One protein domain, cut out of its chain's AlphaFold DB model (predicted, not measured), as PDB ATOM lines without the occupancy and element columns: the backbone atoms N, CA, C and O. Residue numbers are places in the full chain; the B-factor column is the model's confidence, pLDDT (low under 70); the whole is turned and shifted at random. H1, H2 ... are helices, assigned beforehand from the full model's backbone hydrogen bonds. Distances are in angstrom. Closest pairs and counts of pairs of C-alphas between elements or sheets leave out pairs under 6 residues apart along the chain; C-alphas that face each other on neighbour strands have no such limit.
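What this domain is: This is residues 126 to 195 of the 200 residues of a protein of Rhodospirillaceae bacterium (UniProt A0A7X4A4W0). There is little regular structure here: a flat piece made mostly of long loops, with three short helices near one border, H1 lying between H2 and H3, and residues 161 to 195 winding beside them. Of 70 printed residues, 18 are in the named helices, in the order H1, H2, H3; the class is all helix, with no named strand. The whole is compact, with a radius of gyration of the C-alphas of 12.7 A and spans of 37 by 29 by 13 A.

Where its parts are: Find C-alpha 126 at (86.545, 98.162, 111.653); H1 runs from there to residue 130. H2 holds residues 134 to 139. H3, residues 154 to 160, covers 10.0 A and ends at C-alpha 160, (93.680, 108.954, 103.828).

How they stand to each other: Look at Ala 128 and Phe 134, whose C-alphas, 6.6 A apart, are the closest of H1 and H2, which are close but not clearly touching. H1 and H3 are also close but not clearly touching; their closest C-alphas, of Arg 126 and Cys 155, are 8.0 A apart. H2 and H3 are apart. In H1, H2 and H3 every O i to N i+4 pair is within hydrogen-bond range.

The domain as a whole: The C-alphas of Gly 141 and Asp 185 are the two farthest apart, 37.5 A. The printed part has no cut; the link H1 to H2 is tight, H2 to H3 long. No printed residue is under 70 in pLDDT.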
ATOM      1  N   ARG A 126      87.535  97.089 111.469       96.81
ATOM      2  CA  ARG A 126      86.545  98.162 111.653       96.81
ATOM      3  C   ARG A 126      85.595  97.908 112.831       96.81
ATOM      4  O   ARG A 126      85.282  98.843 113.558       96.81
ATOM      5  N   GLN A 127      85.184  96.655 113.050       97.06
ATOM      6  CA  GLN A 127      84.351  96.289 114.199       97.06
ATOM      7  C   GLN A 127      85.100  96.420 115.532       97.06
ATOM      8  O   GLN A 127      84.537  96.966 116.471       97.06
ATOM      9  N   ALA A 128      86.370  96.006 115.605       96.19
ATOM     10  CA  ALA A 128      87.182  96.173 116.813       96.19
ATOM     11  C   ALA A 128      87.459  97.655 117.129       96.19
ATOM     12  O   ALA A 128      87.527  98.042 118.288       96.19
ATOM     13  N   LEU A 129      87.566  98.510 116.104       97.50
ATOM     14  CA  LEU A 129      87.663  99.962 116.293       97.50
ATOM     15  C   LEU A 129      86.330 100.583 116.754       97.50
ATOM     16  O   LEU A 129      86.317 101.516 117.557       97.50
ATOM     17  N   ALA A 130      85.204 100.101 116.223       97.88
ATOM     18  CA  ALA A 130      83.871 100.541 116.633       97.88
ATOM     19  C   ALA A 130      83.566 100.152 118.088       97.88
ATOM     20  O   ALA A 130      83.023 100.961 118.849       97.88
ATOM     21  N   ASP A 131      83.968  98.947 118.479       97.56
ATOM     22  CA  ASP A 131      83.770  98.410 119.816       97.56
ATOM     23  C   ASP A 131      84.979  97.576 120.267       97.56
ATOM     24  O   ASP A 131      85.052  96.381 119.963       97.56
ATOM     25  N   PRO A 132      85.932  98.179 120.999       96.25
ATOM     26  CA  PRO A 132      87.068  97.444 121.554       96.25
ATOM     27  C   PRO A 132      86.653  96.314 122.508       96.25
ATOM     28  O   PRO A 132      87.355  95.310 122.609       96.25
ATOM     29  N   ASP A 133      85.481  96.438 123.139       96.25
ATOM     30  CA  ASP A 133      84.928  95.460 124.080       96.25
ATOM     31  C   ASP A 133      84.071  94.379 123.391       96.25
ATOM     32  O   ASP A 133      83.453  93.555 124.069       96.25
ATOM     33  N   PHE A 134      84.036  94.346 122.049       95.62
ATOM     34  CA  PHE A 134      83.209  93.430 121.249       95.62
ATOM     35  C   PHE A 134      83.257  91.979 121.753       95.62
ATOM     36  O   PHE A 134      82.215  91.371 121.990       95.62
ATOM     37  N   PHE A 135      84.457  91.429 121.954       92.50
ATOM     38  CA  PHE A 135      84.610  90.036 122.379       92.50
ATOM     39  C   PHE A 135      84.146  89.796 123.816       92.50
ATOM     40  O   PHE A 135      83.590  88.736 124.095       92.50
ATOM     41  N   LEU A 136      84.343  90.762 124.717       95.12
ATOM     42  CA  LEU A 136      83.883  90.648 126.101       95.12
ATOM     43  C   LEU A 136      82.351  90.630 126.154       95.12
ATOM     44  O   LEU A 136      81.775  89.749 126.788       95.12
ATOM     45  N   LYS A 137      81.706  91.532 125.407       96.56
ATOM     46  CA  LYS A 137      80.243  91.615 125.300       96.56
ATOM     47  C   LYS A 137      79.636  90.360 124.691       96.56
ATOM     48  O   LYS A 137      78.723  89.783 125.270       96.56
ATOM     49  N   VAL A 138      80.169  89.906 123.554       94.44
ATOM     50  CA  VAL A 138      79.704  88.678 122.891       94.44
ATOM     51  C   VAL A 138      79.846  87.475 123.822       94.44
ATOM     52  O   VAL A 138      78.892  86.722 123.992       94.44
ATOM     53  N   ARG A 139      81.003  87.320 124.482       94.00
ATOM     54  CA  ARG A 139      81.248  86.219 125.425       94.00
ATOM     55  C   ARG A 139      80.317  86.256 126.640       94.00
ATOM     56  O   ARG A 139      79.956  85.198 127.143       94.00
ATOM     57  N   ALA A 140      79.948  87.443 127.115       95.62
ATOM     58  CA  ALA A 140      79.039  87.622 128.248       95.62
ATOM     59  C   ALA A 140      77.548  87.491 127.878       95.62
ATOM     60  O   ALA A 140      76.700  87.603 128.756       95.62
ATOM     61  N   GLY A 141      77.207  87.281 126.599       94.56
ATOM     62  CA  GLY A 141      75.815  87.274 126.134       94.56
ATOM     63  C   GLY A 141      75.205  88.673 125.955       94.56
ATOM     64  O   GLY A 141      74.036  88.793 125.597       94.56
ATOM     65  N   CYS A 142      75.994  89.736 126.111       95.94
ATOM     66  CA  CYS A 142      75.592  91.138 125.956       95.94
ATOM     67  C   CYS A 142      75.670  91.613 124.494       95.94
ATOM     68  O   CYS A 142      76.131  92.717 124.200       95.94
ATOM     69  N   GLY A 143      75.248  90.774 123.542       93.38
ATOM     70  CA  GLY A 143      75.340  91.079 122.108       93.38
ATOM     71  C   GLY A 143      74.575  92.344 121.696       93.38
ATOM     72  O   GLY A 143      74.999  93.048 120.784       93.38
ATOM     73  N   SER A 144      73.491  92.676 122.400       93.81
ATOM     74  CA  SER A 144      72.699  93.895 122.186       93.81
ATOM     75  C   SER A 144      73.438  95.188 122.556       93.81
ATOM     76  O   SER A 144      73.072  96.254 122.069       93.81
ATOM     77  N   GLU A 145      74.487  95.112 123.379       95.69
ATOM     78  CA  GLU A 145      75.321  96.255 123.779       95.69
ATOM     79  C   GLU A 145      76.507  96.490 122.830       95.69
ATOM     80  O   GLU A 145      77.302  97.427 123.008       95.69
ATOM     81  N   VAL A 146      76.669  95.620 121.829       96.06
ATOM     82  CA  VAL A 146      77.729  95.751 120.836       96.06
ATOM     83  C   VAL A 146      77.491  96.997 119.991       96.06
ATOM     84  O   VAL A 146      76.465  97.158 119.328       96.06
ATOM     85  N   ARG A 147      78.501  97.865 119.937       96.50
ATOM     86  CA  ARG A 147      78.535  99.004 119.022       96.50
ATOM     87  C   ARG A 147      78.949  98.514 117.635       96.50
ATOM     88  O   ARG A 147      80.127  98.503 117.277       96.50
ATOM     89  N   VAL A 148      77.972  98.059 116.858       96.31
ATOM     90  CA  VAL A 148      78.199  97.525 115.507       96.31
ATOM     91  C   VAL A 148      78.719  98.626 114.580       96.31
ATOM     92  O   VAL A 148      78.188  99.735 114.540       96.31
ATOM     93  N   CYS A 149      79.781  98.333 113.830       97.25
ATOM     94  CA  CYS A 149      80.329  99.243 112.836       97.25
ATOM     95  C   CYS A 149      79.279  99.564 111.762       97.25
ATOM     96  O   CYS A 149      78.715  98.660 111.159       97.25
ATOM     97  N   GLU A 150      79.084 100.849 111.457       96.19
ATOM     98  CA  GLU A 150      78.167 101.310 110.400       96.19
ATOM     99  C   GLU A 150      78.770 101.246 108.984       96.19
ATOM    100  O   GLU A 150      78.124 101.667 108.035       96.19
ATOM    101  N   TYR A 151      80.024 100.805 108.814       96.69
ATOM    102  CA  TYR A 151      80.687 100.727 107.498       96.69
ATOM    103  C   TYR A 151      80.672 102.052 106.708       96.69
ATOM    104  O   TYR A 151      80.615 102.074 105.484       96.69
ATOM    105  N   THR A 152      80.769 103.184 107.405       96.50
ATOM    106  CA  THR A 152      80.794 104.528 106.792       96.50
ATOM    107  C   THR A 152      82.130 104.894 106.152       96.50
ATOM    108  O   THR A 152      82.233 105.958 105.555       96.50
ATOM    109  N   ASN A 153      83.165 104.068 106.342       96.75
ATOM    110  CA  ASN A 153      84.560 104.366 106.009       96.75
ATOM    111  C   ASN A 153      85.099 105.667 106.634       96.75
ATOM    112  O   ASN A 153      86.163 106.143 106.268       96.75
ATOM    113  N   TYR A 154      84.443 106.200 107.671       97.50
ATOM    114  CA  TYR A 154      84.921 107.387 108.384       97.50
ATOM    115  C   TYR A 154      86.372 107.248 108.877       97.50
ATOM    116  O   TYR A 154      87.161 108.180 108.764       97.50
ATOM    117  N   CYS A 155      86.726 106.074 109.408       97.56
ATOM    118  CA  CYS A 155      88.079 105.777 109.874       97.56
ATOM    119  C   CYS A 155      89.112 105.782 108.737       97.56
ATOM    120  O   CYS A 155      90.232 106.233 108.936       97.56
ATOM    121  N   GLU A 156      88.721 105.317 107.554       95.81
ATOM    122  CA  GLU A 156      89.559 105.288 106.357       95.81
ATOM    123  C   GLU A 156      89.746 106.703 105.792       95.81
ATOM    124  O   GLU A 156      90.873 107.111 105.540       95.81
ATOM    125  N   GLY A 157      88.694 107.523 105.751       95.50
ATOM    126  CA  GLY A 157      88.813 108.914 105.308       95.50
ATOM    127  C   GLY A 157      89.682 109.778 106.232       95.50
ATOM    128  O   GLY A 157      90.223 110.801 105.806       95.50
ATOM    129  N   LEU A 158      89.831 109.392 107.506       96.50
ATOM    130  CA  LEU A 158      90.811 109.999 108.411       96.50
ATOM    131  C   LEU A 158      92.236 109.557 108.082       96.50
ATOM    132  O   LEU A 158      93.120 110.413 108.026       96.50
ATOM    133  N   ASP A 159      92.431 108.259 107.852       94.44
ATOM    134  CA  ASP A 159      93.713 107.668 107.467       94.44
ATOM    135  C   ASP A 159      94.235 108.273 106.155       94.44
ATOM    136  O   ASP A 159      95.324 108.841 106.128       94.44
ATOM    137  N   GLN A 160      93.392 108.314 105.117       93.00
ATOM    138  CA  GLN A 160      93.680 108.954 103.828       93.00
ATOM    139  C   GLN A 160      94.183 110.400 103.987       93.00
ATOM    140  O   GLN A 160      95.080 110.857 103.277       93.00
ATOM    141  N   LYS A 161      93.605 111.144 104.934       92.44
ATOM    142  CA  LYS A 161      93.935 112.554 105.201       92.44
ATOM    143  C   LYS A 161      95.048 112.727 106.233       92.44
ATOM    144  O   LYS A 161      95.259 113.851 106.702       92.44
ATOM    145  N   HIS A 162      95.727 111.641 106.605       92.25
ATOM    146  CA  HIS A 162      96.793 111.617 107.603       92.25
ATOM    147  C   HIS A 162      96.359 112.277 108.922       92.25
ATOM    148  O   HIS A 162      97.083 113.061 109.541       92.25
ATOM    149  N   LYS A 163      95.115 112.016 109.337       94.81
ATOM    150  CA  LYS A 163      94.561 112.450 110.623       94.81
ATOM    151  C   LYS A 163      94.568 111.277 111.591       94.81
ATOM    152  O   LYS A 163      94.471 110.126 111.188       94.81
ATOM    153  N   GLN A 164      94.604 111.575 112.889       97.31
ATOM    154  CA  GLN A 164      94.413 110.549 113.915       97.31
ATOM    155  C   GLN A 164      93.094 109.806 113.665       97.31
ATOM    156  O   GLN A 164      92.025 110.433 113.636       97.31
ATOM    157  N   VAL A 165      93.209 108.492 113.459       97.81
ATOM    158  CA  VAL A 165      92.100 107.593 113.137       97.81
ATOM    159  C   VAL A 165      91.264 107.350 114.389       97.81
ATOM    160  O   VAL A 165      91.767 106.926 115.426       97.81
ATOM    161  N   THR A 166      89.970 107.632 114.280       97.88
ATOM    162  CA  THR A 166      88.957 107.471 115.329       97.88
ATOM    163  C   THR A 166      87.690 106.861 114.722       97.88
ATOM    164  O   THR A 166      87.572 106.742 113.499       97.88
ATOM    165  N   CYS A 167      86.722 106.456 115.551       98.31
ATOM    166  CA  CYS A 167      85.436 105.956 115.060       98.31
ATOM    167  C   CYS A 167      84.322 106.990 115.234       98.31
ATOM    168  O   CYS A 167      84.057 107.436 116.350       98.31
ATOM    169  N   LYS A 168      83.562 107.251 114.166       97.75
ATOM    170  CA  LYS A 168      82.377 108.128 114.176       97.75
ATOM    171  C   LYS A 168      81.381 107.809 115.301       97.75
ATOM    172  O   LYS A 168      80.698 108.702 115.788       97.75
ATOM    173  N   LEU A 169      81.270 106.542 115.707       98.12
ATOM    174  CA  LEU A 169      80.242 106.098 116.655       98.12
ATOM    175  C   LEU A 169      80.491 106.552 118.099       98.12
ATOM    176  O   LEU A 169      79.572 106.504 118.925       98.12
ATOM    177  N   TRP A 170      81.719 106.962 118.410       97.56
ATOM    178  CA  TRP A 170      82.107 107.362 119.759       97.56
ATOM    179  C   TRP A 170      83.014 108.592 119.816       97.56
ATOM    180  O   TRP A 170      83.104 109.214 120.869       97.56
ATOM    181  N   ASP A 171      83.649 109.001 118.718       97.75
ATOM    182  CA  ASP A 171      84.731 109.986 118.764       97.75
ATOM    183  C   ASP A 171      84.324 111.406 119.174       97.75
ATOM    184  O   ASP A 171      85.188 112.194 119.537       97.75
ATOM    185  N   ARG A 172      83.032 111.732 119.183       96.94
ATOM    186  CA  ARG A 172      82.497 113.034 119.625       96.94
ATOM    187  C   ARG A 172      81.640 112.962 120.889       96.94
ATOM    188  O   ARG A 172      81.012 113.953 121.247       96.94
ATOM    189  N   LYS A 173      81.570 111.802 121.546       95.75
ATOM    190  CA  LYS A 173      80.732 111.601 122.737       95.75
ATOM    191  C   LYS A 173      81.494 111.934 124.010       95.75
ATOM    192  O   LYS A 173      82.679 111.629 124.087       95.75
ATOM    193  N   GLU A 174      80.802 112.519 124.984       94.31
ATOM    194  CA  GLU A 174      81.289 112.751 126.355       94.31
ATOM    195  C   GLU A 174      82.702 113.370 126.414       94.31
ATOM    196  O   GLU A 174      83.561 112.954 127.183       94.31
ATOM    197  N   LEU A 175      82.986 114.353 125.553       95.12
ATOM    198  CA  LEU A 175      84.340 114.908 125.448       95.12
ATOM    199  C   LEU A 175      84.812 115.548 126.758       95.12
ATOM    200  O   LEU A 175      86.016 115.554 127.021       95.12
ATOM    201  N   ASP A 176      83.887 116.082 127.554       93.25
ATOM    202  CA  ASP A 176      84.159 116.808 128.798       93.25
ATOM    203  C   ASP A 176      84.369 115.891 130.016       93.25
ATOM    204  O   ASP A 176      84.628 116.381 131.114       93.25
ATOM    205  N   GLU A 177      84.314 114.567 129.834       92.38
ATOM    206  CA  GLU A 177      84.684 113.609 130.877       92.38
ATOM    207  C   GLU A 177      86.161 113.760 131.295       92.38
ATOM    208  O   GLU A 177      87.059 113.833 130.443       92.38
ATOM    209  N   PRO A 178      86.459 113.749 132.609       91.81
ATOM    210  CA  PRO A 178      87.831 113.772 133.100       91.81
ATOM    211  C   PRO A 178      88.671 112.612 132.543       91.81
ATOM    212  O   PRO A 178      88.262 111.456 132.569       91.81
ATOM    213  N   GLY A 179      89.882 112.915 132.067       90.25
ATOM    214  CA  GLY A 179      90.836 111.905 131.590       90.25
ATOM    215  C   GLY A 179      90.662 111.464 130.130       90.25
ATOM    216  O   GLY A 179      91.480 110.683 129.635       90.25
ATOM    217  N   VAL A 180      89.666 111.986 129.404       94.56
ATOM    218  CA  VAL A 180      89.489 111.684 127.977       94.56
ATOM    219  C   VAL A 180      90.627 112.272 127.145       94.56
ATOM    220  O   VAL A 180      90.780 113.486 127.005       94.56
ATOM    221  N   LYS A 181      91.417 111.390 126.524       95.44
ATOM    222  CA  LYS A 181      92.435 111.787 125.543       95.44
ATOM    223  C   LYS A 181      91.759 112.274 124.269       95.44
ATOM    224  O   LYS A 181      90.902 111.582 123.716       95.44
ATOM    225  N   ARG A 182      92.184 113.442 123.784       96.75
ATOM    226  CA  ARG A 182      91.657 114.067 122.568       96.75
ATOM    227  C   ARG A 182      92.687 114.078 121.440       96.75
ATOM    228  O   ARG A 182      93.886 113.917 121.660       96.75
ATOM    229  N   THR A 183      92.199 114.225 120.215       97.31
ATOM    230  CA  THR A 183      93.017 114.471 119.027       97.31
ATOM    231  C   THR A 183      93.766 115.800 119.147       97.31
ATOM    232  O   THR A 183      93.388 116.659 119.942       97.31
ATOM    233  N   LEU A 184      94.809 115.997 118.336       96.00
ATOM    234  CA  LEU A 184      95.630 117.217 118.319       96.00
ATOM    235  C   LEU A 184      94.805 118.494 118.078       96.00
ATOM    236  O   LEU A 184      95.137 119.550 118.598       96.00
ATOM    237  N   ASP A 185      93.715 118.393 117.311       95.06
ATOM    238  CA  ASP A 185      92.769 119.490 117.064       95.06
ATOM    239  C   ASP A 185      91.734 119.682 118.193       95.06
ATOM    240  O   ASP A 185      90.889 120.571 118.105       95.06
ATOM    241  N   GLY A 186      91.758 118.834 119.226       95.81
ATOM    242  CA  GLY A 186      90.850 118.854 120.373       95.81
ATOM    243  C   GLY A 186      89.406 118.435 120.079       95.81
ATOM    244  O   GLY A 186      88.582 118.454 120.994       95.81
ATOM    245  N   LYS A 187      89.072 118.059 118.835       96.06
ATOM    246  CA  LYS A 187      87.675 117.879 118.388       96.06
ATOM    247  C   LYS A 187      87.092 116.501 118.674       96.06
ATOM    248  O   LYS A 187      85.877 116.335 118.580       96.06
ATOM    249  N   ARG A 188      87.941 115.504 118.916       97.62
ATOM    250  CA  ARG A 188      87.542 114.100 119.020       97.62
ATOM    251  C   ARG A 188      88.285 113.408 120.146       97.62
ATOM    252  O   ARG A 188      89.453 113.711 120.369       97.62
ATOM    253  N   ARG A 189      87.656 112.444 120.813       97.12
ATOM    254  CA  ARG A 189      88.365 111.506 121.689       97.12
ATOM    255  C   ARG A 189      89.141 110.486 120.855       97.12
ATOM    256  O   ARG A 189      88.739 110.159 119.742       97.12
ATOM    257  N   THR A 190      90.265 110.002 121.378       96.62
ATOM    258  CA  THR A 190      91.138 109.007 120.715       96.62
ATOM    259  C   THR A 190      90.963 107.593 121.261       96.62
ATOM    260  O   THR A 190      91.568 106.655 120.755       96.62
ATOM    261  N   THR A 191      90.126 107.439 122.284       94.94
ATOM    262  CA  THR A 191      89.798 106.164 122.928       94.94
ATOM    263  C   THR A 191      88.282 106.031 123.024       94.94
ATOM    264  O   THR A 191      87.586 107.027 123.244       94.94
ATOM    265  N   ALA A 192      87.774 104.816 122.816       95.19
ATOM    266  CA  ALA A 192      86.353 104.531 122.967       95.19
ATOM    267  C   ALA A 192      85.932 104.639 124.449       95.19
ATOM    268  O   ALA A 192      86.760 104.368 125.323       95.19
ATOM    269  N   PRO A 193      84.669 105.003 124.744       93.00
ATOM    270  CA  PRO A 193      84.109 104.886 126.086       93.00
ATOM    271  C   PRO A 193      84.221 103.442 126.576       93.00
ATOM    272  O   PRO A 193      83.914 102.521 125.812       93.00
ATOM    273  N   ALA A 194      84.644 103.267 127.827       89.50
ATOM    274  CA  ALA A 194      84.775 101.956 128.446       89.50
ATOM    275  C   ALA A 194      83.402 101.293 128.623       89.50
ATOM    276  O   ALA A 194      82.426 101.949 128.990       89.50
ATOM    277  N   TRP A 195      83.327  99.985 128.391       94.31
ATOM    278  CA  TRP A 195      82.159  99.203 128.776       94.31
ATOM    279  C   TRP A 195      82.137  98.967 130.294       94.31
ATOM    280  O   TRP A 195      83.123  98.511 130.870       94.31
TER     281      TRP A 195